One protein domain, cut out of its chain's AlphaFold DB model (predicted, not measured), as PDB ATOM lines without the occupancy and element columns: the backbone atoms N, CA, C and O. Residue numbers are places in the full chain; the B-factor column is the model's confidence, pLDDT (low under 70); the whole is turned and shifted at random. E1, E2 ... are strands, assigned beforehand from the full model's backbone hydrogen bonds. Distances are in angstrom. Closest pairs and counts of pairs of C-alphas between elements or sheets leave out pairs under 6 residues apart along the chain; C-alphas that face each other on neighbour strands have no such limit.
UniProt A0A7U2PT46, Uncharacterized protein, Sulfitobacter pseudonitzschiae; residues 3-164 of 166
ATOM      1  N   LEU A   3     -14.531 -30.984  -4.543       93.75
ATOM      2  CA  LEU A   3     -13.881 -31.421  -3.313       93.75
ATOM      3  C   LEU A   3     -14.908 -32.209  -2.507       93.75
ATOM      4  O   LEU A   3     -15.978 -31.672  -2.235       93.75
ATOM      5  N   ASP A   4     -14.582 -33.432  -2.108       93.44
ATOM      6  CA  ASP A   4     -15.408 -34.259  -1.229       93.44
ATOM      7  C   ASP A   4     -14.561 -34.751  -0.045       93.44
ATOM      8  O   ASP A   4     -13.395 -35.115  -0.207       93.44
ATOM      9  N   LEU A   5     -15.156 -34.749   1.145       92.94
ATOM     10  CA  LEU A   5     -14.528 -35.086   2.420       92.94
ATOM     11  C   LEU A   5     -15.385 -36.125   3.151       92.94
ATOM     12  O   LEU A   5     -16.589 -35.917   3.318       92.94
ATOM     13  N   SER A   6     -14.766 -37.213   3.594       90.75
ATOM     14  CA  SER A   6     -15.311 -38.187   4.545       90.75
ATOM     15  C   SER A   6     -14.376 -38.325   5.752       90.75
ATOM     16  O   SER A   6     -13.479 -37.501   5.934       90.75
ATOM     17  N   GLU A   7     -14.618 -39.315   6.612       87.06
ATOM     18  CA  GLU A   7     -13.841 -39.515   7.838       87.06
ATOM     19  C   GLU A   7     -12.408 -39.973   7.535       87.06
ATOM     20  O   GLU A   7     -11.459 -39.395   8.062       87.06
ATOM     21  N   SER A   8     -12.250 -40.944   6.632       85.31
ATOM     22  CA  SER A   8     -10.943 -41.494   6.245       85.31
ATOM     23  C   SER A   8     -10.439 -41.000   4.890       85.31
ATOM     24  O   SER A   8      -9.248 -41.110   4.597       85.31
ATOM     25  N   THR A   9     -11.323 -40.465   4.040       88.31
ATOM     26  CA  THR A   9     -11.011 -40.204   2.633       88.31
ATOM     27  C   THR A   9     -11.316 -38.764   2.230       88.31
ATOM     28  O   THR A   9     -12.402 -38.231   2.453       88.31
ATOM     29  N   SER A  10     -10.367 -38.125   1.551       90.38
ATOM     30  CA  SER A  10     -10.565 -36.827   0.909       90.38
ATOM     31  C   SER A  10     -10.227 -36.913  -0.570       90.38
ATOM     32  O   SER A  10      -9.218 -37.489  -0.968       90.38
ATOM     33  N   THR A  11     -11.088 -36.343  -1.407       91.50
ATOM     34  CA  THR A  11     -10.923 -36.336  -2.861       91.50
ATOM     35  C   THR A  11     -11.080 -34.926  -3.392       91.50
ATOM     36  O   THR A  11     -12.058 -34.246  -3.093       91.50
ATOM     37  N   GLY A  12     -10.148 -34.502  -4.235       92.62
ATOM     38  CA  GLY A  12     -10.215 -33.248  -4.961       92.62
ATOM     39  C   GLY A  12      -9.946 -33.447  -6.439       92.62
ATOM     40  O   GLY A  12      -9.009 -34.142  -6.823       92.62
ATOM     41  N   THR A  13     -10.758 -32.814  -7.280       93.31
ATOM     42  CA  THR A  13     -10.566 -32.801  -8.728       93.31
ATOM     43  C   THR A  13     -10.721 -31.396  -9.296       93.31
ATOM     44  O   THR A  13     -11.611 -30.610  -8.949       93.31
ATOM     45  N   LEU A  14      -9.833 -31.065 -10.220       94.19
ATOM     46  CA  LEU A  14      -9.841 -29.836 -10.987       94.19
ATOM     47  C   LEU A  14      -9.761 -30.201 -12.465       94.19
ATOM     48  O   LEU A  14      -8.946 -31.023 -12.867       94.19
ATOM     49  N   SER A  15     -10.604 -29.570 -13.270       93.06
ATOM     50  CA  SER A  15     -10.580 -29.705 -14.720       93.06
ATOM     51  C   SER A  15     -10.790 -28.331 -15.335       93.06
ATOM     52  O   SER A  15     -11.697 -27.600 -14.926       93.06
ATOM     53  N   ILE A  16      -9.913 -27.966 -16.268       93.88
ATOM     54  CA  ILE A  16      -9.913 -26.686 -16.973       93.88
ATOM     55  C   ILE A  16      -9.840 -26.982 -18.467       93.88
ATOM     56  O   ILE A  16      -8.830 -27.488 -18.956       93.88
ATOM     57  N   ALA A  17     -10.893 -26.630 -19.200       92.94
ATOM     58  CA  ALA A  17     -10.922 -26.730 -20.653       92.94
ATOM     59  C   ALA A  17     -10.552 -25.389 -21.305       92.94
ATOM     60  O   ALA A  17     -11.039 -24.330 -20.906       92.94
ATOM     61  N   ARG A  18      -9.704 -25.433 -22.337       93.00
ATOM     62  CA  ARG A  18      -9.350 -24.298 -23.198       93.00
ATOM     63  C   ARG A  18      -9.304 -24.755 -24.654       93.00
ATOM     64  O   ARG A  18      -8.303 -25.302 -25.119       93.00
ATOM     65  N   GLY A  19     -10.385 -24.496 -25.388       91.44
ATOM     66  CA  GLY A  19     -10.550 -25.012 -26.747       91.44
ATOM     67  C   GLY A  19     -10.550 -26.549 -26.738       91.44
ATOM     68  O   GLY A  19     -11.251 -27.127 -25.911       91.44
ATOM     69  N   PRO A  20      -9.766 -27.224 -27.598       93.81
ATOM     70  CA  PRO A  20      -9.706 -28.685 -27.621       93.81
ATOM     71  C   PRO A  20      -8.840 -29.282 -26.500       93.81
ATOM     72  O   PRO A  20      -8.788 -30.501 -26.369       93.81
ATOM     73  N   LEU A  21      -8.127 -28.469 -25.714       96.62
ATOM     74  CA  LEU A  21      -7.260 -28.949 -24.637       96.62
ATOM     75  C   LEU A  21      -7.990 -28.923 -23.296       96.62
ATOM     76  O   LEU A  21      -8.649 -27.942 -22.964       96.62
ATOM     77  N   THR A  22      -7.829 -29.978 -22.503       96.88
ATOM     78  CA  THR A  22      -8.308 -30.061 -21.120       96.88
ATOM     79  C   THR A  22      -7.156 -30.426 -20.197       96.88
ATOM     80  O   THR A  22      -6.491 -31.441 -20.400       96.88
ATOM     81  N   TYR A  23      -6.941 -29.605 -19.176       96.69
ATOM     82  CA  TYR A  23      -5.968 -29.842 -18.117       96.69
ATOM     83  C   TYR A  23      -6.696 -30.345 -16.880       96.69
ATOM     84  O   TYR A  23      -7.650 -29.711 -16.425       96.69
ATOM     85  N   GLY A  24      -6.254 -31.481 -16.355       95.31
ATOM     86  CA  GLY A  24      -6.843 -32.112 -15.181       95.31
ATOM     87  C   GLY A  24      -5.835 -32.226 -14.049       95.31
ATOM     88  O   GLY A  24      -4.670 -32.526 -14.299       95.31
ATOM     89  N   ALA A  25      -6.296 -32.033 -12.819       95.38
ATOM     90  CA  ALA A  25      -5.570 -32.388 -11.612       95.38
ATOM     91  C   ALA A  25      -6.491 -33.161 -10.665       95.38
ATOM     92  O   ALA A  25      -7.669 -32.824 -10.529       95.38
ATOM     93  N   SER A  26      -5.958 -34.178 -10.002       93.38
ATOM     94  CA  SER A  26      -6.665 -34.963  -8.995       93.38
ATOM     95  C   SER A  26      -5.774 -35.187  -7.785       93.38
ATOM     96  O   SER A  26      -4.567 -35.369  -7.922       93.38
ATOM     97  N   ALA A  27      -6.372 -35.184  -6.604       91.94
ATOM     98  CA  ALA A  27      -5.727 -35.552  -5.356       91.94
ATOM     99  C   ALA A  27      -6.700 -36.423  -4.569       91.94
ATOM    100  O   ALA A  27      -7.856 -36.045  -4.382       91.94
ATOM    101  N   VAL A  28      -6.244 -37.587  -4.132       90.19
ATOM    102  CA  VAL A  28      -7.015 -38.503  -3.300       90.19
ATOM    103  C   VAL A  28      -6.133 -38.890  -2.130       90.19
ATOM    104  O   VAL A  28      -5.021 -39.357  -2.335       90.19
ATOM    105  N   SER A  29      -6.610 -38.678  -0.914       89.31
ATOM    106  CA  SER A  29      -5.994 -39.206   0.301       89.31
ATOM    107  C   SER A  29      -6.982 -40.169   0.926       89.31
ATOM    108  O   SER A  29      -8.155 -39.821   1.047       89.31
ATOM    109  N   TYR A  30      -6.520 -41.350   1.300       85.38
ATOM    110  CA  TYR A  30      -7.328 -42.419   1.879       85.38
ATOM    111  C   TYR A  30      -6.521 -43.137   2.964       85.38
ATOM    112  O   TYR A  30      -5.338 -42.852   3.168       85.38
ATOM    113  N   GLU A  31      -7.155 -44.056   3.687       83.00
ATOM    114  CA  GLU A  31      -6.464 -44.847   4.701       83.00
ATOM    115  C   GLU A  31      -5.404 -45.745   4.039       83.00
ATOM    116  O   GLU A  31      -5.730 -46.614   3.232       83.00
ATOM    117  N   GLY A  32      -4.128 -45.502   4.351       82.94
ATOM    118  CA  GLY A  32      -2.995 -46.230   3.781       82.94
ATOM    119  C   GLY A  32      -2.250 -45.511   2.655       82.94
ATOM    120  O   GLY A  32      -1.242 -46.040   2.186       82.94
ATOM    121  N   GLY A  33      -2.675 -44.311   2.232       87.69
ATOM    122  CA  GLY A  33      -1.893 -43.551   1.260       87.69
ATOM    123  C   GLY A  33      -2.544 -42.316   0.641       87.69
ATOM    124  O   GLY A  33      -3.600 -41.819   1.037       87.69
ATOM    125  N   SER A  34      -1.861 -41.783  -0.369       88.94
ATOM    126  CA  SER A  34      -2.347 -40.678  -1.187       88.94
ATOM    127  C   SER A  34      -1.871 -40.794  -2.630       88.94
ATOM    128  O   SER A  34      -0.725 -41.158  -2.894       88.94
ATOM    129  N   THR A  35      -2.744 -40.413  -3.555       90.38
ATOM    130  CA  THR A  35      -2.477 -40.398  -4.991       90.38
ATOM    131  C   THR A  35      -2.760 -39.013  -5.547       90.38
ATOM    132  O   THR A  35      -3.821 -38.424  -5.322       90.38
ATOM    133  N   TYR A  36      -1.815 -38.492  -6.321       93.25
ATOM    134  CA  TYR A  36      -1.920 -37.217  -7.016       93.25
ATOM    135  C   TYR A  36      -1.758 -37.455  -8.508       93.25
ATOM    136  O   TYR A  36      -0.908 -38.230  -8.932       93.25
ATOM    137  N   GLY A  37      -2.564 -36.774  -9.313       94.25
ATOM    138  CA  GLY A  37      -2.560 -36.918 -10.760       94.25
ATOM    139  C   GLY A  37      -2.611 -35.568 -11.450       94.25
ATOM    140  O   GLY A  37      -3.347 -34.674 -11.035       94.25
ATOM    141  N   LEU A  38      -1.856 -35.433 -12.533       97.12
ATOM    142  CA  LEU A  38      -1.931 -34.338 -13.490       97.12
ATOM    143  C   LEU A  38      -2.141 -34.919 -14.883       97.12
ATOM    144  O   LEU A  38      -1.611 -35.975 -15.218       97.12
ATOM    145  N   SER A  39      -2.900 -34.227 -15.722       97.31
ATOM    146  CA  SER A  39      -3.110 -34.647 -17.105       97.31
ATOM    147  C   SER A  39      -3.285 -33.458 -18.034       97.31
ATOM    148  O   SER A  39      -3.791 -32.404 -17.638       97.31
ATOM    149  N   ALA A  40      -2.893 -33.650 -19.288       98.00
ATOM    150  CA  ALA A  40      -3.216 -32.754 -20.384       98.00
ATOM    151  C   ALA A  40      -3.795 -33.604 -21.512       98.00
ATOM    152  O   ALA A  40      -3.109 -34.460 -22.058       98.00
ATOM    153  N   THR A  41      -5.062 -33.398 -21.854       98.06
ATOM    154  CA  THR A  41      -5.763 -34.207 -22.856       98.06
ATOM    155  C   THR A  41      -6.260 -33.337 -24.001       98.06
ATOM    156  O   THR A  41      -6.653 -32.188 -23.802       98.06
ATOM    157  N   TYR A  42      -6.225 -33.881 -25.213       97.56
ATOM    158  CA  TYR A  42      -6.710 -33.236 -26.425       97.56
ATOM    159  C   TYR A  42      -7.983 -33.926 -26.908       97.56
ATOM    160  O   TYR A  42      -8.024 -35.152 -27.015       97.56
ATOM    161  N   GLN A  43      -9.014 -33.143 -27.214       96.94
ATOM    162  CA  GLN A  43     -10.261 -33.624 -27.787       96.94
ATOM    163  C   GLN A  43     -10.034 -34.122 -29.211       96.94
ATOM    164  O   GLN A  43      -9.743 -33.352 -30.125       96.94
ATOM    165  N   LEU A  44     -10.209 -35.424 -29.402       95.31
ATOM    166  CA  LEU A  44     -10.063 -36.058 -30.696       95.31
ATOM    167  C   LEU A  44     -11.231 -35.643 -31.602       95.31
ATOM    168  O   LEU A  44     -12.390 -35.702 -31.179       95.31
ATOM    169  N   PRO A  45     -10.975 -35.269 -32.868       91.88
ATOM    170  CA  PRO A  45     -12.016 -34.832 -33.789       91.88
ATOM    171  C   PRO A  45     -12.796 -36.017 -34.394       91.88
ATOM    172  O   PRO A  45     -13.106 -36.024 -35.581       91.88
ATOM    173  N   VAL A  46     -13.125 -37.028 -33.589       89.88
ATOM    174  CA  VAL A  46     -13.793 -38.267 -34.011       89.88
ATOM    175  C   VAL A  46     -14.995 -38.548 -33.121       89.88
ATOM    176  O   VAL A  46     -15.009 -38.159 -31.958       89.88
ATOM    177  N   ALA A  47     -16.011 -39.214 -33.673       81.94
ATOM    178  CA  ALA A  47     -17.201 -39.665 -32.944       81.94
ATOM    179  C   ALA A  47     -17.966 -38.581 -32.146       81.94
ATOM    180  O   ALA A  47     -18.858 -38.934 -31.381       81.94
ATOM    181  N   GLN A  48     -17.705 -37.287 -32.381       81.50
ATOM    182  CA  GLN A  48     -18.243 -36.154 -31.605       81.50
ATOM    183  C   GLN A  48     -19.781 -36.138 -31.516       81.50
ATOM    184  O   GLN A  48     -20.363 -35.677 -30.537       81.50
ATOM    185  N   GLN A  49     -20.457 -36.688 -32.527       82.94
ATOM    186  CA  GLN A  49     -21.914 -36.836 -32.552       82.94
ATOM    187  C   GLN A  49     -22.454 -37.810 -31.486       82.94
ATOM    188  O   GLN A  49     -23.593 -37.658 -31.040       82.94
ATOM    189  N   PHE A  50     -21.633 -38.762 -31.036       88.62
ATOM    190  CA  PHE A  50     -21.982 -39.799 -30.062       88.62
ATOM    191  C   PHE A  50     -21.287 -39.606 -28.715       88.62
ATOM    192  O   PHE A  50     -21.915 -39.796 -27.678       88.62
ATOM    193  N   VAL A  51     -20.008 -39.227 -28.725       94.62
ATOM    194  CA  VAL A  51     -19.159 -39.134 -27.534       94.62
ATOM    195  C   VAL A  51     -18.018 -38.147 -27.779       94.62
ATOM    196  O   VAL A  51     -17.469 -38.074 -28.878       94.62
ATOM    197  N   THR A  52     -17.645 -37.396 -26.752       95.50
ATOM    198  CA  THR A  52     -16.423 -36.594 -26.758       95.50
ATOM    199  C   THR A  52     -15.287 -37.470 -26.257       95.50
ATOM    200  O   THR A  52     -15.296 -37.893 -25.103       95.50
ATOM    201  N   LEU A  53     -14.311 -37.747 -27.122       97.12
ATOM    202  CA  LEU A  53     -13.101 -38.472 -26.745       97.12
ATOM    203  C   LEU A  53     -11.959 -37.491 -26.513       97.12
ATOM    204  O   LEU A  53     -11.726 -36.609 -27.340       97.12
ATOM    205  N   ARG A  54     -11.217 -37.664 -25.421       97.25
ATOM    206  CA  ARG A  54      -9.999 -36.909 -25.132       97.25
ATOM    207  C   ARG A  54      -8.858 -37.857 -24.821       97.25
ATOM    208  O   ARG A  54      -9.037 -38.783 -24.042       97.25
ATOM    209  N   PHE A  55      -7.690 -37.610 -25.396       97.75
ATOM    210  CA  PHE A  55      -6.502 -38.429 -25.169       97.75
ATOM    211  C   PHE A  55      -5.286 -37.554 -24.887       97.75
ATOM    212  O   PHE A  55      -5.147 -36.482 -25.480       97.75
ATOM    213  N   GLY A  56      -4.394 -37.991 -24.006       98.00
ATOM    214  CA  GLY A  56      -3.121 -37.308 -23.812       98.00
ATOM    215  C   GLY A  56      -2.308 -37.820 -22.629       98.00
ATOM    216  O   GLY A  56      -2.694 -38.807 -22.003       98.00
ATOM    217  N   PRO A  57      -1.159 -37.185 -22.347       98.06
ATOM    218  CA  PRO A  57      -0.280 -37.590 -21.260       98.06
ATOM    219  C   PRO A  57      -0.900 -37.375 -19.875       98.06
ATOM    220  O   PRO A  57      -1.666 -36.432 -19.638       98.06
ATOM    221  N   ALA A  58      -0.479 -38.228 -18.945       97.56
ATOM    222  CA  ALA A  58      -0.736 -38.122 -17.520       97.56
ATOM    223  C   ALA A  58       0.562 -38.305 -16.723       97.56
ATOM    224  O   ALA A  58       1.478 -39.006 -17.152       97.56
ATOM    225  N   LEU A  59       0.628 -37.662 -15.564       97.00
ATOM    226  CA  LEU A  59       1.668 -37.839 -14.557       97.00
ATOM    227  C   LEU A  59       0.990 -38.147 -13.229       97.00
ATOM    228  O   LEU A  59       0.009 -37.493 -12.874       97.00
ATOM    229  N   GLY A  60       1.515 -39.124 -12.510       94.25
ATOM    230  CA  GLY A  60       1.001 -39.599 -11.239       94.25
ATOM    231  C   GLY A  60       2.095 -39.584 -10.186       94.25
ATOM    232  O   GLY A  60       3.269 -39.794 -10.492       94.25
ATOM    233  N   TYR A  61       1.696 -39.322  -8.952       92.44
ATOM    234  CA  TYR A  61       2.507 -39.556  -7.772       92.44
ATOM    235  C   TYR A  61       1.680 -40.370  -6.789       92.44
ATOM    236  O   TYR A  61       0.629 -39.904  -6.341       92.44
ATOM    237  N   VAL A  62       2.144 -41.576  -6.485       86.31
ATOM    238  CA  VAL A  62       1.492 -42.499  -5.554       86.31
ATOM    239  C   VAL A  62       2.374 -42.611  -4.329       86.31
ATOM    240  O   VAL A  62       3.588 -42.783  -4.436       86.31
ATOM    241  N   LYS A  63       1.778 -42.486  -3.151       87.38
ATOM    242  CA  LYS A  63       2.475 -42.643  -1.883       87.38
ATOM    243  C   LYS A  63       1.648 -43.526  -0.965       87.38
ATOM    244  O   LYS A  63       0.608 -43.085  -0.486       87.38
ATOM    245  N   GLU A  64       2.153 -44.720  -0.696       84.62
ATOM    246  CA  GLU A  64       1.608 -45.637   0.304       84.62
ATOM    247  C   GLU A  64       2.309 -45.439   1.653       84.62
ATOM    248  O   GLU A  64       3.484 -45.054   1.722       84.62
ATOM    249  N   ASP A  65       1.599 -45.698   2.746       81.94
ATOM    250  CA  ASP A  65       2.170 -45.598   4.085       81.94
ATOM    251  C   ASP A  65       3.261 -46.655   4.305       81.94
ATOM    252  O   ASP A  65       3.055 -47.857   4.151       81.94
ATOM    253  N   GLY A  66       4.454 -46.198   4.697       77.44
ATOM    254  CA  GLY A  66       5.614 -47.067   4.915       77.44
ATOM    255  C   GLY A  66       6.423 -47.400   3.656       77.44
ATOM    256  O   GLY A  66       7.421 -48.111   3.774       77.44
ATOM    257  N   ALA A  67       6.053 -46.858   2.491       81.38
ATOM    258  CA  ALA A  67       6.816 -46.959   1.249       81.38
ATOM    259  C   ALA A  67       7.310 -45.584   0.763       81.38
ATOM    260  O   ALA A  67       6.763 -44.531   1.109       81.38
ATOM    261  N   ASP A  68       8.355 -45.593  -0.066       85.31
ATOM    262  CA  ASP A  68       8.764 -44.399  -0.801       85.31
ATOM    263  C   ASP A  68       7.741 -44.106  -1.901       85.31
ATOM    264  O   ASP A  68       7.314 -45.003  -2.628       85.31
ATOM    265  N   GLY A  69       7.347 -42.839  -2.038       85.06
ATOM    266  CA  GLY A  69       6.410 -42.454  -3.088       85.06
ATOM    267  C   GLY A  69       7.026 -42.599  -4.479       85.06
ATOM    268  O   GLY A  69       8.191 -42.251  -4.695       85.06
ATOM    269  N   SER A  70       6.234 -43.073  -5.432       89.31
ATOM    270  CA  SER A  70       6.650 -43.323  -6.806       89.31
ATOM    271  C   SER A  70       6.041 -42.293  -7.753       89.31
ATOM    272  O   SER A  70       4.892 -41.874  -7.613       89.31
ATOM    273  N   PHE A  71       6.840 -41.860  -8.728       94.00
ATOM    274  CA  PHE A  71       6.351 -41.079  -9.858       94.00
ATOM    275  C   PHE A  71       6.118 -41.996 -11.048       94.00
ATOM    276  O   PHE A  71       6.997 -42.778 -11.411       94.00
ATOM    277  N   GLU A  72       4.972 -41.834 -11.697       94.25
ATOM    278  CA  GLU A  72       4.617 -42.581 -12.895       94.25
ATOM    279  C   GLU A  72       4.179 -41.625 -14.006       94.25
ATOM    280  O   GLU A  72       3.489 -40.632 -13.774       94.25
ATOM    281  N   ALA A  73       4.602 -41.913 -15.234       96.38
ATOM    282  CA  ALA A  73       4.148 -41.211 -16.423       96.38
ATOM    283  C   ALA A  73       3.345 -42.173 -17.288       96.38
ATOM    284  O   ALA A  73       3.733 -43.322 -17.481       96.38
ATOM    285  N   GLY A  74       2.243 -41.684 -17.840       96.69
ATOM    286  CA  GLY A  74       1.314 -42.520 -18.572       96.69
ATOM    287  C   GLY A  74       0.483 -41.753 -19.578       96.69
ATOM    288  O   GLY A  74       0.764 -40.604 -19.933       96.69
ATOM    289  N   VAL A  75      -0.564 -42.415 -20.043       97.94
ATOM    290  CA  VAL A  75      -1.547 -41.857 -20.964       97.94
ATOM    291  C   VAL A  75      -2.942 -42.011 -20.388       97.94
ATOM    292  O   VAL A  75      -3.245 -42.973 -19.686       97.94
ATOM    293  N   LYS A  76      -3.801 -41.055 -20.724       97.94
ATOM    294  CA  LYS A  76      -5.184 -40.983 -20.279       97.94
ATOM    295  C   LYS A  76      -6.105 -40.890 -21.484       97.94
ATOM    296  O   LYS A  76      -5.858 -40.095 -22.395       97.94
ATOM    297  N   LEU A  77      -7.174 -41.676 -21.469       97.69
ATOM    298  CA  LEU A  77      -8.277 -41.627 -22.416       97.69
ATOM    299  C   LEU A  77      -9.566 -41.344 -21.645       97.69
ATOM    300  O   LEU A  77      -9.945 -42.103 -20.763       97.69
ATOM    301  N   VAL A  78     -10.255 -40.268 -22.005       97.12
ATOM    302  CA  VAL A  78     -11.549 -39.894 -21.431       97.12
ATOM    303  C   VAL A  78     -12.605 -39.959 -22.519       97.12
ATOM    304  O   VAL A  78     -12.413 -39.428 -23.612       97.12
ATOM    305  N   ALA A  79     -13.728 -40.586 -22.208       97.19
ATOM    306  CA  ALA A  79     -14.924 -40.612 -23.024       97.19
ATOM    307  C   ALA A  79     -16.071 -40.006 -22.215       97.19
ATOM    308  O   ALA A  79     -16.450 -40.542 -21.180       97.19
ATOM    309  N   GLU A  80     -16.630 -38.891 -22.675       96.19
ATOM    310  CA  GLU A  80     -17.733 -38.213 -21.990       96.19
ATOM    311  C   GLU A  80     -18.901 -37.944 -22.941       96.19
ATOM    312  O   GLU A  80     -18.728 -37.689 -24.138       96.19
ATOM    313  N   ARG A  81     -20.122 -37.985 -22.408       95.75
ATOM    314  CA  ARG A  81     -21.331 -37.667 -23.163       95.75
ATOM    315  C   ARG A  81     -22.335 -36.936 -22.287       95.75
ATOM    316  O   ARG A  81     -22.839 -37.483 -21.314       95.75
ATOM    317  N   TYR A  82     -22.667 -35.716 -22.697       94.75
ATOM    318  CA  TYR A  82     -23.798 -34.961 -22.176       94.75
ATOM    319  C   TYR A  82     -25.019 -35.150 -23.082       94.75
ATOM    320  O   TYR A  82     -24.937 -34.971 -24.298       94.75
ATOM    321  N   ILE A  83     -26.147 -35.519 -22.486       95.88
ATOM    322  CA  ILE A  83     -27.425 -35.746 -23.156       95.88
ATOM    323  C   ILE A  83     -28.442 -34.794 -22.521       95.88
ATOM    324  O   ILE A  83     -28.876 -35.040 -21.391       95.88
ATOM    325  N   PRO A  84     -28.824 -33.697 -23.196       94.81
ATOM    326  CA  PRO A  84     -29.913 -32.856 -22.722       94.81
ATOM    327  C   PRO A  84     -31.236 -33.624 -22.808       94.81
ATOM    328  O   PRO A  84     -31.466 -34.390 -23.743       94.81
ATOM    329  N   THR A  85     -32.106 -33.415 -21.827       95.44
ATOM    330  CA  THR A  85     -33.438 -34.031 -21.749       95.44
ATOM    331  C   THR A  85     -34.454 -32.989 -21.293       95.44
ATOM    332  O   THR A  85     -34.076 -31.959 -20.734       95.44
ATOM    333  N   ASP A  86     -35.745 -33.271 -21.447       95.38
ATOM    334  CA  ASP A  86     -36.804 -32.339 -21.031       95.38
ATOM    335  C   ASP A  86     -36.826 -32.094 -19.512       95.38
ATOM    336  O   ASP A  86     -37.222 -31.024 -19.050       95.38
ATOM    337  N   PHE A  87     -36.369 -33.068 -18.716       91.94
ATOM    338  CA  PHE A  87     -36.276 -32.943 -17.257       91.94
ATOM    339  C   PHE A  87     -34.950 -32.320 -16.782       91.94
ATOM    340  O   PHE A  87     -34.844 -31.884 -15.631       91.94
ATOM    341  N   GLY A  88     -33.939 -32.261 -17.651       94.88
ATOM    342  CA  GLY A  88     -32.618 -31.721 -17.357       94.88
ATOM    343  C   GLY A  88     -31.533 -32.370 -18.200       94.88
ATOM    344  O   GLY A  88     -31.350 -32.011 -19.362       94.88
ATOM    345  N   SER A  89     -30.791 -33.323 -17.639       96.12
ATOM    346  CA  SER A  89     -29.643 -33.910 -18.335       96.12
ATOM    347  C   SER A  89     -29.277 -35.304 -17.857       96.12
ATOM    348  O   SER A  89     -29.423 -35.622 -16.679       96.12
ATOM    349  N   VAL A  90     -28.666 -36.081 -18.742       97.12
ATOM    350  CA  VAL A  90     -27.858 -37.249 -18.387       97.12
ATOM    351  C   VAL A  90     -26.414 -36.960 -18.781       97.12
ATOM    352  O   VAL A  90     -26.154 -36.503 -19.892       97.12
ATOM    353  N   PHE A  91     -25.476 -37.215 -17.881       96.62
ATOM    354  CA  PHE A  91     -24.048 -37.123 -18.148       96.62
ATOM    355  C   PHE A  91     -23.389 -38.468 -17.866       96.62
ATOM    356  O   PHE A  91     -23.609 -39.061 -16.813       96.62
ATOM    357  N   LEU A  92     -22.603 -38.945 -18.823       97.88
ATOM    358  CA  LEU A  92     -21.846 -40.185 -18.730       97.88
ATOM    359  C   LEU A  92     -20.369 -39.868 -18.914       97.88
ATOM    360  O   LEU A  92     -20.017 -39.075 -19.790       97.88
ATOM    361  N   LEU A  93     -19.518 -40.509 -18.124       97.44
ATOM    362  CA  LEU A  93     -18.073 -40.381 -18.223       97.44
ATOM    363  C   LEU A  93     -17.410 -41.734 -17.983       97.44
ATOM    364  O   LEU A  93     -17.789 -42.470 -17.076       97.44
ATOM    365  N   ALA A  94     -16.416 -42.037 -18.803       97.88
ATOM    366  CA  ALA A  94     -15.454 -43.101 -18.597       97.88
ATOM    367  C   ALA A  94     -14.049 -42.515 -18.747       97.88
ATOM    368  O   ALA A  94     -13.776 -41.745 -19.667       97.88
ATOM    369  N   ASP A  95     -13.169 -42.872 -17.833       96.50
ATOM    370  CA  ASP A  95     -11.807 -42.380 -17.719       96.50
ATOM    371  C   ASP A  95     -10.903 -43.594 -17.555       96.50
ATOM    372  O   ASP A  95     -11.104 -44.398 -16.649       96.50
ATOM    373  N   LEU A  96      -9.965 -43.764 -18.475       97.25
ATOM    374  CA  LEU A  96      -8.970 -44.823 -18.465       97.25
ATOM    375  C   LEU A  96      -7.603 -44.167 -18.368       97.25
ATOM    376  O   LEU A  96      -7.295 -43.251 -19.134       97.25
ATOM    377  N   ASN A  97      -6.767 -44.655 -17.469       95.75
ATOM    378  CA  ASN A  97      -5.440 -44.124 -17.244       95.75
ATOM    379  C   ASN A  97      -4.459 -45.287 -17.096       95.75
ATOM    380  O   ASN A  97      -4.709 -46.241 -16.369       95.75
ATOM    381  N   SER A  98      -3.347 -45.230 -17.825       95.56
ATOM    382  CA  SER A  98      -2.348 -46.299 -17.757       95.56
ATOM    383  C   SER A  98      -1.631 -46.340 -16.406       95.56
ATOM    384  O   SER A  98      -1.103 -47.384 -16.050       95.56
ATOM    385  N   ILE A  99      -1.627 -45.222 -15.672       92.19
ATOM    386  CA  ILE A  99      -1.056 -45.120 -14.326       92.19
ATOM    387  C   ILE A  99      -1.874 -45.985 -13.366       92.19
ATOM    388  O   ILE A  99      -3.100 -45.832 -13.304       92.19
ATOM    389  N   GLU A 100      -1.199 -46.894 -12.657       89.19
ATOM    390  CA  GLU A 100      -1.802 -47.923 -11.787       89.19
ATOM    391  C   GLU A 100      -2.917 -48.748 -12.464       89.19
ATOM    392  O   GLU A 100      -3.851 -49.208 -11.797       89.19
ATOM    393  N   ASN A 101      -2.885 -48.863 -13.801       92.38
ATOM    394  CA  ASN A 101      -3.954 -49.463 -14.611       92.38
ATOM    395  C   ASN A 101      -5.364 -48.976 -14.209       92.38
ATOM    396  O   ASN A 101      -6.333 -49.745 -14.181       92.38
ATOM    397  N   SER A 102      -5.465 -47.693 -13.855       93.69
ATOM    398  CA  SER A 102      -6.650 -47.128 -13.227       93.69
ATOM    399  C   SER A 102      -7.758 -46.791 -14.221       93.69
ATOM    400  O   SER A 102      -7.538 -46.380 -15.363       93.69
ATOM    401  N   TRP A 103      -8.998 -46.946 -13.770       95.75
ATOM    402  CA  TRP A 103     -10.181 -46.552 -14.517       95.75
ATOM    403  C   TRP A 103     -11.273 -46.015 -13.598       95.75
ATOM    404  O   TRP A 103     -11.364 -46.373 -12.425       95.75
ATOM    405  N   PHE A 104     -12.121 -45.151 -14.144       96.31
ATOM    406  CA  PHE A 104     -13.240 -44.537 -13.445       96.31
ATOM    407  C   PHE A 104     -14.425 -44.369 -14.390       96.31
ATOM    408  O   PHE A 104     -14.271 -43.966 -15.541       96.31
ATOM    409  N   VAL A 105     -15.623 -44.669 -13.904       98.12
ATOM    410  CA  VAL A 105     -16.878 -44.469 -14.624       98.12
ATOM    411  C   VAL A 105     -17.863 -43.700 -13.765       98.12
ATOM    412  O   VAL A 105     -17.901 -43.847 -12.543       98.12
ATOM    413  N   LEU A 106     -18.689 -42.891 -14.417       97.69
ATOM    414  CA  LEU A 106     -19.685 -42.057 -13.769       97.69
ATOM    415  C   LEU A 106     -20.932 -41.947 -14.640       97.69
ATOM    416  O   LEU A 106     -20.859 -41.697 -15.844       97.69
ATOM    417  N   ALA A 107     -22.084 -42.084 -13.993       98.38
ATOM    418  CA  ALA A 107     -23.381 -41.746 -14.544       98.38
ATOM    419  C   ALA A 107     -24.057 -40.720 -13.635       98.38
ATOM    420  O   ALA A 107     -24.226 -40.949 -12.439       98.38
ATOM    421  N   GLN A 108     -24.465 -39.592 -14.210       97.69
ATOM    422  CA  GLN A 108     -25.127 -38.518 -13.490       97.69
ATOM    423  C   GLN A 108     -26.459 -38.161 -14.146       97.69
ATOM    424  O   GLN A 108     -26.524 -37.843 -15.333       97.69
ATOM    425  N   LEU A 109     -27.519 -38.148 -13.343       97.81
ATOM    426  CA  LEU A 109     -28.832 -37.626 -13.697       97.81
ATOM    427  C   LEU A 109     -28.975 -36.221 -13.108       97.81
ATOM    428  O   LEU A 109     -28.852 -36.052 -11.901       97.81
ATOM    429  N   GLY A 110     -29.260 -35.221 -13.933       95.81
ATOM    430  CA  GLY A 110     -29.523 -33.845 -13.512       95.81
ATOM    431  C   GLY A 110     -30.982 -33.460 -13.732       95.81
ATOM    432  O   GLY A 110     -31.502 -33.598 -14.836       95.81
ATOM    433  N   LEU A 111     -31.625 -32.933 -12.692       94.81
ATOM    434  CA  LEU A 111     -32.961 -32.347 -12.731       94.81
ATOM    435  C   LEU A 111     -32.842 -30.820 -12.736       94.81
ATOM    436  O   LEU A 111     -32.438 -30.226 -11.733       94.81
ATOM    437  N   SER A 112     -33.236 -30.169 -13.834       89.38
ATOM    438  CA  SER A 112     -33.136 -28.704 -13.984       89.38
ATOM    439  C   SER A 112     -33.973 -27.950 -12.954       89.38
ATOM    440  O   SER A 112     -33.570 -26.900 -12.462       89.38
ATOM    441  N   ARG A 113     -35.124 -28.512 -12.578       89.69
ATOM    442  CA  ARG A 113     -35.956 -28.057 -11.459       89.69
ATOM    443  C   ARG A 113     -36.217 -29.288 -10.590       89.69
ATOM    444  O   ARG A 113     -36.875 -30.204 -11.070       89.69
ATOM    445  N   PRO A 114     -35.670 -29.374  -9.367       89.88
ATOM    446  CA  PRO A 114     -35.230 -28.265  -8.520       89.88
ATOM    447  C   PRO A 114     -33.722 -27.922  -8.577       89.88
ATOM    448  O   PRO A 114     -33.235 -27.300  -7.638       89.88
ATOM    449  N   GLY A 115     -32.950 -28.320  -9.592       91.81
ATOM    450  CA  GLY A 115     -31.496 -28.082  -9.625       91.81
ATOM    451  C   GLY A 115     -30.726 -29.091  -8.768       91.81
ATOM    452  O   GLY A 115     -29.858 -28.717  -7.979       91.81
ATOM    453  N   VAL A 116     -31.114 -30.362  -8.873       95.19
ATOM    454  CA  VAL A 116     -30.527 -31.488  -8.133       95.19
ATOM    455  C   VAL A 116     -29.911 -32.458  -9.125       95.19
ATOM    456  O   VAL A 116     -30.502 -32.698 -10.174       95.19
ATOM    457  N   SER A 117     -28.762 -33.035  -8.795       96.06
ATOM    458  CA  SER A 117     -28.213 -34.167  -9.532       96.06
ATOM    459  C   SER A 117     -27.969 -35.369  -8.636       96.06
ATOM    460  O   SER A 117     -27.698 -35.231  -7.447       96.06
ATOM    461  N   PHE A 118     -28.075 -36.545  -9.235       97.62
ATOM    462  CA  PHE A 118     -27.739 -37.831  -8.646       97.62
ATOM    463  C   PHE A 118     -26.582 -38.399  -9.445       97.62
ATOM    464  O   PHE A 118     -26.638 -38.387 -10.673       97.62
ATOM    465  N   GLU A 119     -25.552 -38.880  -8.773       97.81
ATOM    466  CA  GLU A 119     -24.337 -39.389  -9.391       97.81
ATOM    467  C   GLU A 119     -24.040 -40.771  -8.828       97.81
ATOM    468  O   GLU A 119     -23.954 -40.933  -7.615       97.81
ATOM    469  N   LEU A 120     -23.885 -41.756  -9.703       98.19
ATOM    470  CA  LEU A 120     -23.314 -43.050  -9.367       98.19
ATOM    471  C   LEU A 120     -21.954 -43.128 -10.044       98.19
ATOM    472  O   LEU A 120     -21.854 -42.912 -11.255       98.19
ATOM    473  N   SER A 121     -20.922 -43.448  -9.280       97.25
ATOM    474  CA  SER A 121     -19.582 -43.618  -9.815       97.25
ATOM    475  C   SER A 121     -18.907 -44.855  -9.256       97.25
ATOM    476  O   SER A 121     -19.241 -45.339  -8.173       97.25
ATOM    477  N   HIS A 122     -17.966 -45.378 -10.027       96.75
ATOM    478  CA  HIS A 122     -17.086 -46.443  -9.590       96.75
ATOM    479  C   HIS A 122     -15.711 -46.226 -10.206       96.75
ATOM    480  O   HIS A 122     -15.605 -45.935 -11.398       96.75
ATOM    481  N   GLY A 123     -14.665 -46.366  -9.407       94.19
ATOM    482  CA  GLY A 123     -13.294 -46.306  -9.881       94.19
ATOM    483  C   GLY A 123     -12.445 -47.377  -9.234       94.19
ATOM    484  O   GLY A 123     -12.693 -47.761  -8.094       94.19
ATOM    485  N   LYS A 124     -11.447 -47.846  -9.975       93.00
ATOM    486  CA  LYS A 124     -10.518 -48.874  -9.529       93.00
ATOM    487  C   LYS A 124      -9.127 -48.641 -10.112       93.00
ATOM    488  O   LYS A 124      -8.998 -48.285 -11.278       93.00
ATOM    489  N   SER A 125      -8.108 -48.894  -9.309       89.44
ATOM    490  CA  SER A 125      -6.694 -49.002  -9.660       89.44
ATOM    491  C   SER A 125      -6.122 -50.282  -9.036       89.44
ATOM    492  O   SER A 125      -6.864 -51.127  -8.522       89.44
ATOM    493  N   GLU A 126      -4.807 -50.448  -9.096       86.69
ATOM    494  CA  GLU A 126      -4.102 -51.505  -8.365       86.69
ATOM    495  C   GLU A 126      -4.213 -51.359  -6.839       86.69
ATOM    496  O   GLU A 126      -4.259 -52.365  -6.133       86.69
ATOM    497  N   THR A 127      -4.322 -50.125  -6.343       80.62
ATOM    498  CA  THR A 127      -4.227 -49.772  -4.916       80.62
ATOM    499  C   THR A 127      -5.550 -49.302  -4.310       80.62
ATOM    500  O   THR A 127      -5.728 -49.340  -3.095       80.62
ATOM    501  N   TYR A 128      -6.511 -48.890  -5.140       84.81
ATOM    502  CA  TYR A 128      -7.752 -48.265  -4.694       84.81
ATOM    503  C   TYR A 128      -8.960 -48.788  -5.472       84.81
ATOM    504  O   TYR A 128      -8.897 -49.027  -6.674       84.81
ATOM    505  N   SER A 129     -10.097 -48.948  -4.800       91.19
ATOM    506  CA  SER A 129     -11.380 -49.288  -5.420       91.19
ATOM    507  C   SER A 129     -12.492 -48.636  -4.620       91.19
ATOM    508  O   SER A 129     -12.520 -48.766  -3.403       91.19
ATOM    509  N   GLU A 130     -13.410 -47.949  -5.293       93.56
ATOM    510  CA  GLU A 130     -14.539 -47.313  -4.622       93.56
ATOM    511  C   GLU A 130     -15.741 -47.187  -5.544       93.56
ATOM    512  O   GLU A 130     -15.639 -46.695  -6.671       93.56
ATOM    513  N   THR A 131     -16.902 -47.555  -5.016       96.81
ATOM    514  CA  THR A 131     -18.215 -47.218  -5.554       96.81
ATOM    515  C   THR A 131     -18.814 -46.103  -4.718       96.81
ATOM    516  O   THR A 131     -18.866 -46.205  -3.497       96.81
ATOM    517  N   SER A 132     -19.361 -45.063  -5.342       97.00
ATOM    518  CA  SER A 132     -20.034 -44.004  -4.594       97.00
ATOM    519  C   SER A 132     -21.354 -43.577  -5.216       97.00
ATOM    520  O   SER A 132     -21.525 -43.584  -6.435       97.00
ATOM    521  N   LEU A 133     -22.294 -43.206  -4.350       97.94
ATOM    522  CA  LEU A 133     -23.546 -42.558  -4.719       97.94
ATOM    523  C   LEU A 133     -23.555 -41.157  -4.118       97.94
ATOM    524  O   LEU A 133     -23.419 -41.007  -2.906       97.94
ATOM    525  N   ALA A 134     -23.760 -40.140  -4.946       97.69
ATOM    526  CA  ALA A 134     -23.817 -38.749  -4.525       97.69
ATOM    527  C   ALA A 134     -25.128 -38.088  -4.945       97.69
ATOM    528  O   ALA A 134     -25.701 -38.384  -5.994       97.69
ATOM    529  N   ILE A 135     -25.563 -37.128  -4.140       97.44
ATOM    530  CA  ILE A 135     -26.603 -36.165  -4.472       97.44
ATOM    531  C   ILE A 135     -25.971 -34.781  -4.397       97.44
ATOM    532  O   ILE A 135     -25.337 -34.436  -3.399       97.44
ATOM    533  N   ALA A 136     -26.156 -33.974  -5.438       96.50
ATOM    534  CA  ALA A 136     -25.732 -32.584  -5.459       96.50
ATOM    535  C   ALA A 136     -26.934 -31.650  -5.565       96.50
ATOM    536  O   ALA A 136     -27.851 -31.880  -6.353       96.50
ATOM    537  N   LYS A 137     -26.914 -30.554  -4.811       95.75
ATOM    538  CA  LYS A 137     -27.899 -29.477  -4.880       95.75
ATOM    539  C   LYS A 137     -27.206 -28.180  -5.266       95.75
ATOM    540  O   LYS A 137     -26.329 -27.709  -4.544       95.75
ATOM    541  N   ARG A 138     -27.635 -27.582  -6.377       93.44
ATOM    542  CA  ARG A 138     -27.142 -26.275  -6.823       93.44
ATOM    543  C   ARG A 138     -27.679 -25.151  -5.943       93.44
ATOM    544  O   ARG A 138     -28.855 -25.159  -5.564       93.44
ATOM    545  N   PHE A 139     -26.824 -24.179  -5.642       89.56
ATOM    546  CA  PHE A 139     -27.208 -22.966  -4.930       89.56
ATOM    547  C   PHE A 139     -27.760 -21.919  -5.901       89.56
ATOM    548  O   PHE A 139     -27.002 -21.263  -6.616       89.56
ATOM    549  N   GLY A 140     -29.088 -21.760  -5.910       84.44
ATOM    550  CA  GLY A 140     -29.774 -20.853  -6.833       84.44
ATOM    551  C   GLY A 140     -29.383 -21.135  -8.286       84.44
ATOM    552  O   GLY A 140     -29.282 -22.295  -8.689       84.44
ATOM    553  N   ASP A 141     -29.095 -20.071  -9.030       80.75
ATOM    554  CA  ASP A 141     -28.605 -20.138 -10.413       80.75
ATOM    555  C   ASP A 141     -27.067 -20.068 -10.509       80.75
ATOM    556  O   ASP A 141     -26.509 -19.879 -11.587       80.75
ATOM    557  N   GLY A 142     -26.364 -20.192  -9.377       84.88
ATOM    558  CA  GLY A 142     -24.910 -20.083  -9.312       84.88
ATOM    559  C   GLY A 142     -24.162 -21.335  -9.800       84.88
ATOM    560  O   GLY A 142     -24.747 -22.412  -9.934       84.88
ATOM    561  N   PRO A 143     -22.835 -21.227  -9.997       89.69
ATOM    562  CA  PRO A 143     -21.987 -22.336 -10.443       89.69
ATOM    563  C   PRO A 143     -21.708 -23.370  -9.341       89.69
ATOM    564  O   PRO A 143     -21.085 -24.400  -9.595       89.69
ATOM    565  N   THR A 144     -22.112 -23.089  -8.102       93.56
ATOM    566  CA  THR A 144     -21.741 -23.875  -6.923       93.56
ATOM    567  C   THR A 144     -22.846 -24.847  -6.532       93.56
ATOM    568  O   THR A 144     -24.026 -24.488  -6.508       93.56
ATOM    569  N   SER A 145     -22.465 -26.069  -6.168       94.31
ATOM    570  CA  SER A 145     -23.371 -27.072  -5.609       94.31
ATOM    571  C   SER A 145     -22.804 -27.677  -4.330       94.31
ATOM    572  O   SER A 145     -21.599 -27.908  -4.226       94.31
ATOM    573  N   LEU A 146     -23.687 -27.952  -3.371       95.50
ATOM    574  CA  LEU A 146     -23.388 -28.794  -2.216       95.50
ATOM    575  C   LEU A 146     -23.618 -30.247  -2.595       95.50
ATOM    576  O   LEU A 146     -24.650 -30.568  -3.180       95.50
ATOM    577  N   ARG A 147     -22.674 -31.110  -2.252       96.56
ATOM    578  CA  ARG A 147     -22.715 -32.547  -2.498       96.56
ATOM    579  C   ARG A 147     -22.751 -33.280  -1.168       96.56
ATOM    580  O   ARG A 147     -22.094 -32.874  -0.212       96.56
ATOM    581  N   ALA A 148     -23.509 -34.359  -1.116       97.44
ATOM    582  CA  ALA A 148     -23.432 -35.339  -0.049       97.44
ATOM    583  C   ALA A 148     -23.626 -36.722  -0.657       97.44
ATOM    584  O   ALA A 148     -24.344 -36.869  -1.648       97.44
ATOM    585  N   GLY A 149     -23.001 -37.733  -0.083       97.12
ATOM    586  CA  GLY A 149     -23.078 -39.065  -0.647       97.12
ATOM    587  C   GLY A 149     -22.551 -40.135   0.278       97.12
ATOM    588  O   GLY A 149     -22.236 -39.878   1.438       97.12
ATOM    589  N   TYR A 150     -22.482 -41.340  -0.259       96.75
ATOM    590  CA  TYR A 150     -22.020 -42.522   0.439       96.75
ATOM    591  C   TYR A 150     -20.997 -43.266  -0.415       96.75
ATOM    592  O   TYR A 150     -21.218 -43.473  -1.611       96.75
ATOM    593  N   ARG A 151     -19.889 -43.643   0.218       94.81
ATOM    594  CA  ARG A 151     -18.827 -44.514  -0.289       94.81
ATOM    595  C   ARG A 151     -19.119 -45.931   0.181       94.81
ATOM    596  O   ARG A 151     -19.220 -46.165   1.384       94.81
ATOM    597  N   PHE A 152     -19.344 -46.858  -0.743       95.12
ATOM    598  CA  PHE A 152     -19.783 -48.209  -0.397       95.12
ATOM    599  C   PHE A 152     -18.636 -49.094   0.083       95.12
ATOM    600  O   PHE A 152     -18.873 -49.949   0.939       95.12
ATOM    601  N   ASP A 153     -17.426 -48.881  -0.431       91.25
ATOM    602  CA  ASP A 153     -16.249 -49.669  -0.078       91.25
ATOM    603  C   ASP A 153     -15.713 -49.206   1.286       91.25
ATOM    604  O   ASP A 153     -15.592 -50.024   2.203       91.25
ATOM    605  N   ALA A 154     -15.539 -47.890   1.476       88.69
ATOM    606  CA  ALA A 154     -15.168 -47.302   2.772       88.69
ATOM    607  C   ALA A 154     -16.299 -47.337   3.821       88.69
ATOM    608  O   ALA A 154     -16.047 -47.235   5.017       88.69
ATOM    609  N   LYS A 155     -17.557 -47.510   3.393       93.31
ATOM    610  CA  LYS A 155     -18.770 -47.452   4.236       93.31
ATOM    611  C   LYS A 155     -18.949 -46.126   4.975       93.31
ATOM    612  O   LYS A 155     -19.384 -46.086   6.127       93.31
ATOM    613  N   GLU A 156     -18.662 -45.034   4.284       94.44
ATOM    614  CA  GLU A 156     -18.649 -43.697   4.865       94.44
ATOM    615  C   GLU A 156     -19.564 -42.732   4.127       94.44
ATOM    616  O   GLU A 156     -19.726 -42.777   2.905       94.44
ATOM    617  N   VAL A 157     -20.124 -41.793   4.885       96.38
ATOM    618  CA  VAL A 157     -20.783 -40.618   4.322       96.38
ATOM    619  C   VAL A 157     -19.720 -39.579   3.987       96.38
ATOM    620  O   VAL A 157     -18.788 -39.362   4.758       96.38
ATOM    621  N   PHE A 158     -19.891 -38.897   2.861       96.38
ATOM    622  CA  PHE A 158     -19.081 -37.739   2.517       96.38
ATOM    623  C   PHE A 158     -19.944 -36.505   2.285       96.38
ATOM    624  O   PHE A 158     -21.112 -36.593   1.894       96.38
ATOM    625  N   VAL A 159     -19.331 -35.343   2.479       96.81
ATOM    626  CA  VAL A 159     -19.867 -34.038   2.092       96.81
ATOM    627  C   VAL A 159     -18.859 -33.321   1.215       96.81
ATOM    628  O   VAL A 159     -17.653 -33.474   1.379       96.81
ATOM    629  N   GLY A 160     -19.346 -32.533   0.271       94.44
ATOM    630  CA  GLY A 160     -18.482 -31.905  -0.708       94.44
ATOM    631  C   GLY A 160     -19.061 -30.654  -1.328       94.44
ATOM    632  O   GLY A 160     -20.231 -30.309  -1.158       94.44
ATOM    633  N   LEU A 161     -18.214 -29.961  -2.072       95.00
ATOM    634  CA  LEU A 161     -18.564 -28.786  -2.846       95.00
ATOM    635  C   LEU A 161     -18.066 -28.973  -4.270       95.00
ATOM    636  O   LEU A 161     -16.925 -29.370  -4.503       95.00
ATOM    637  N   SER A 162     -18.910 -28.625  -5.233       92.56
ATOM    638  CA  SER A 162     -18.502 -28.509  -6.626       92.56
ATOM    639  C   SER A 162     -18.750 -27.102  -7.142       92.56
ATOM    640  O   SER A 162     -19.712 -26.436  -6.762       92.56
ATOM    641  N   VAL A 163     -17.848 -26.638  -8.001       91.06
ATOM    642  CA  VAL A 163     -17.949 -25.364  -8.714       91.06
ATOM    643  C   VAL A 163     -17.769 -25.657 -10.194       91.06
ATOM    644  O   VAL A 163     -16.729 -26.182 -10.609       91.06
ATOM    645  N   ASN A 164     -18.793 -25.331 -10.975       86.81
ATOM    646  CA  ASN A 164     -18.864 -25.591 -12.403       86.81
ATOM    647  C   ASN A 164     -19.190 -24.284 -13.135       86.81
ATOM    648  O   ASN A 164     -20.290 -23.759 -13.006       86.81
TER     649      ASN A 164
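AT A GLANCE: This is residues 3 to 164 of the 166 residues of an uncharacterized protein of Sulfitobacter pseudonitzschiae (UniProt A0A7U2PT46). The domain is a closed but flattened barrel of twelve strands, E1 to E12, that follow each other round the ring in chain order. E2, E3 and E4 form one broad wall and E7, E8, E9 and E10 the opposite one, with the strands of the two walls crossed; E5 and E6 bend over from wall to wall along one side, and E11, E12 and the short E1 close the other side. The printed part has 162 residues, 116 of them in the twelve strands, with no named helix; the class is all strand, and each neighbour pair is antiparallel. The whole is compact, with a radius of gyration of the C-alphas of 16.1 A and spans of 51 by 40 by 22 A.

IN THESE COORDINATES: The longest strand by residues is E6, residues 70 to 85, 43.8 A from first to last C-alpha. Before it run E1, residues 3 to 5, starting at C-alpha 3 (-13.881, -31.421, -3.313); E2, residues 10 to 18; E3, residues 21 to 30; E4, residues 33 to 43, 31.8 A; and E5, residues 52 to 64, 33.8 A. After it come E7, residues 88 to 97; E8, residues 103 to 111; E9, residues 116 to 124; E10, residues 129 to 138; E11, residues 144 to 151; and E12, residues 156 to 163, ending at C-alpha 163 (-17.949, -25.364, -8.714).

HOW THE PARTS SIT: The twelve strands form a meander, each strand the antiparallel neighbour of the one before. E5 bends by 68 degrees at residue 56 and E6 by 66 degrees at residue 73. This hairpin has 138 degrees between its directions; N 58 and O 74 are 2.9 A apart, within hydrogen-bond range. E4 lies on one side of E5 and E6 on the other; N 38 of E4 and O 59 of E5 are 2.8 A apart. E8 and E9 are a hairpin at 172 degrees, with N 107 and O 120 at 2.9 A. E10 and E11 stand at 148 degrees, with N 135 and O 148 at 2.8 A. E12 and E1 close the barrel at 160 degrees: C-alphas 160 and 4 face each other at 3.9 A, and N 5 and O 159 are 2.8 A apart. Among the pairs that are apart are E3 and E8, and E4 and E9.

THE WHOLE: The two C-alphas farthest apart are those of Gly 66 and Asp 86, 51.9 A. The printed part has no cut and no long link; E4 to E5, with 8 residues between them, is short, and the other links are tight. The mean pLDDT of the printed part is 93.1, and no printed residue is under 70.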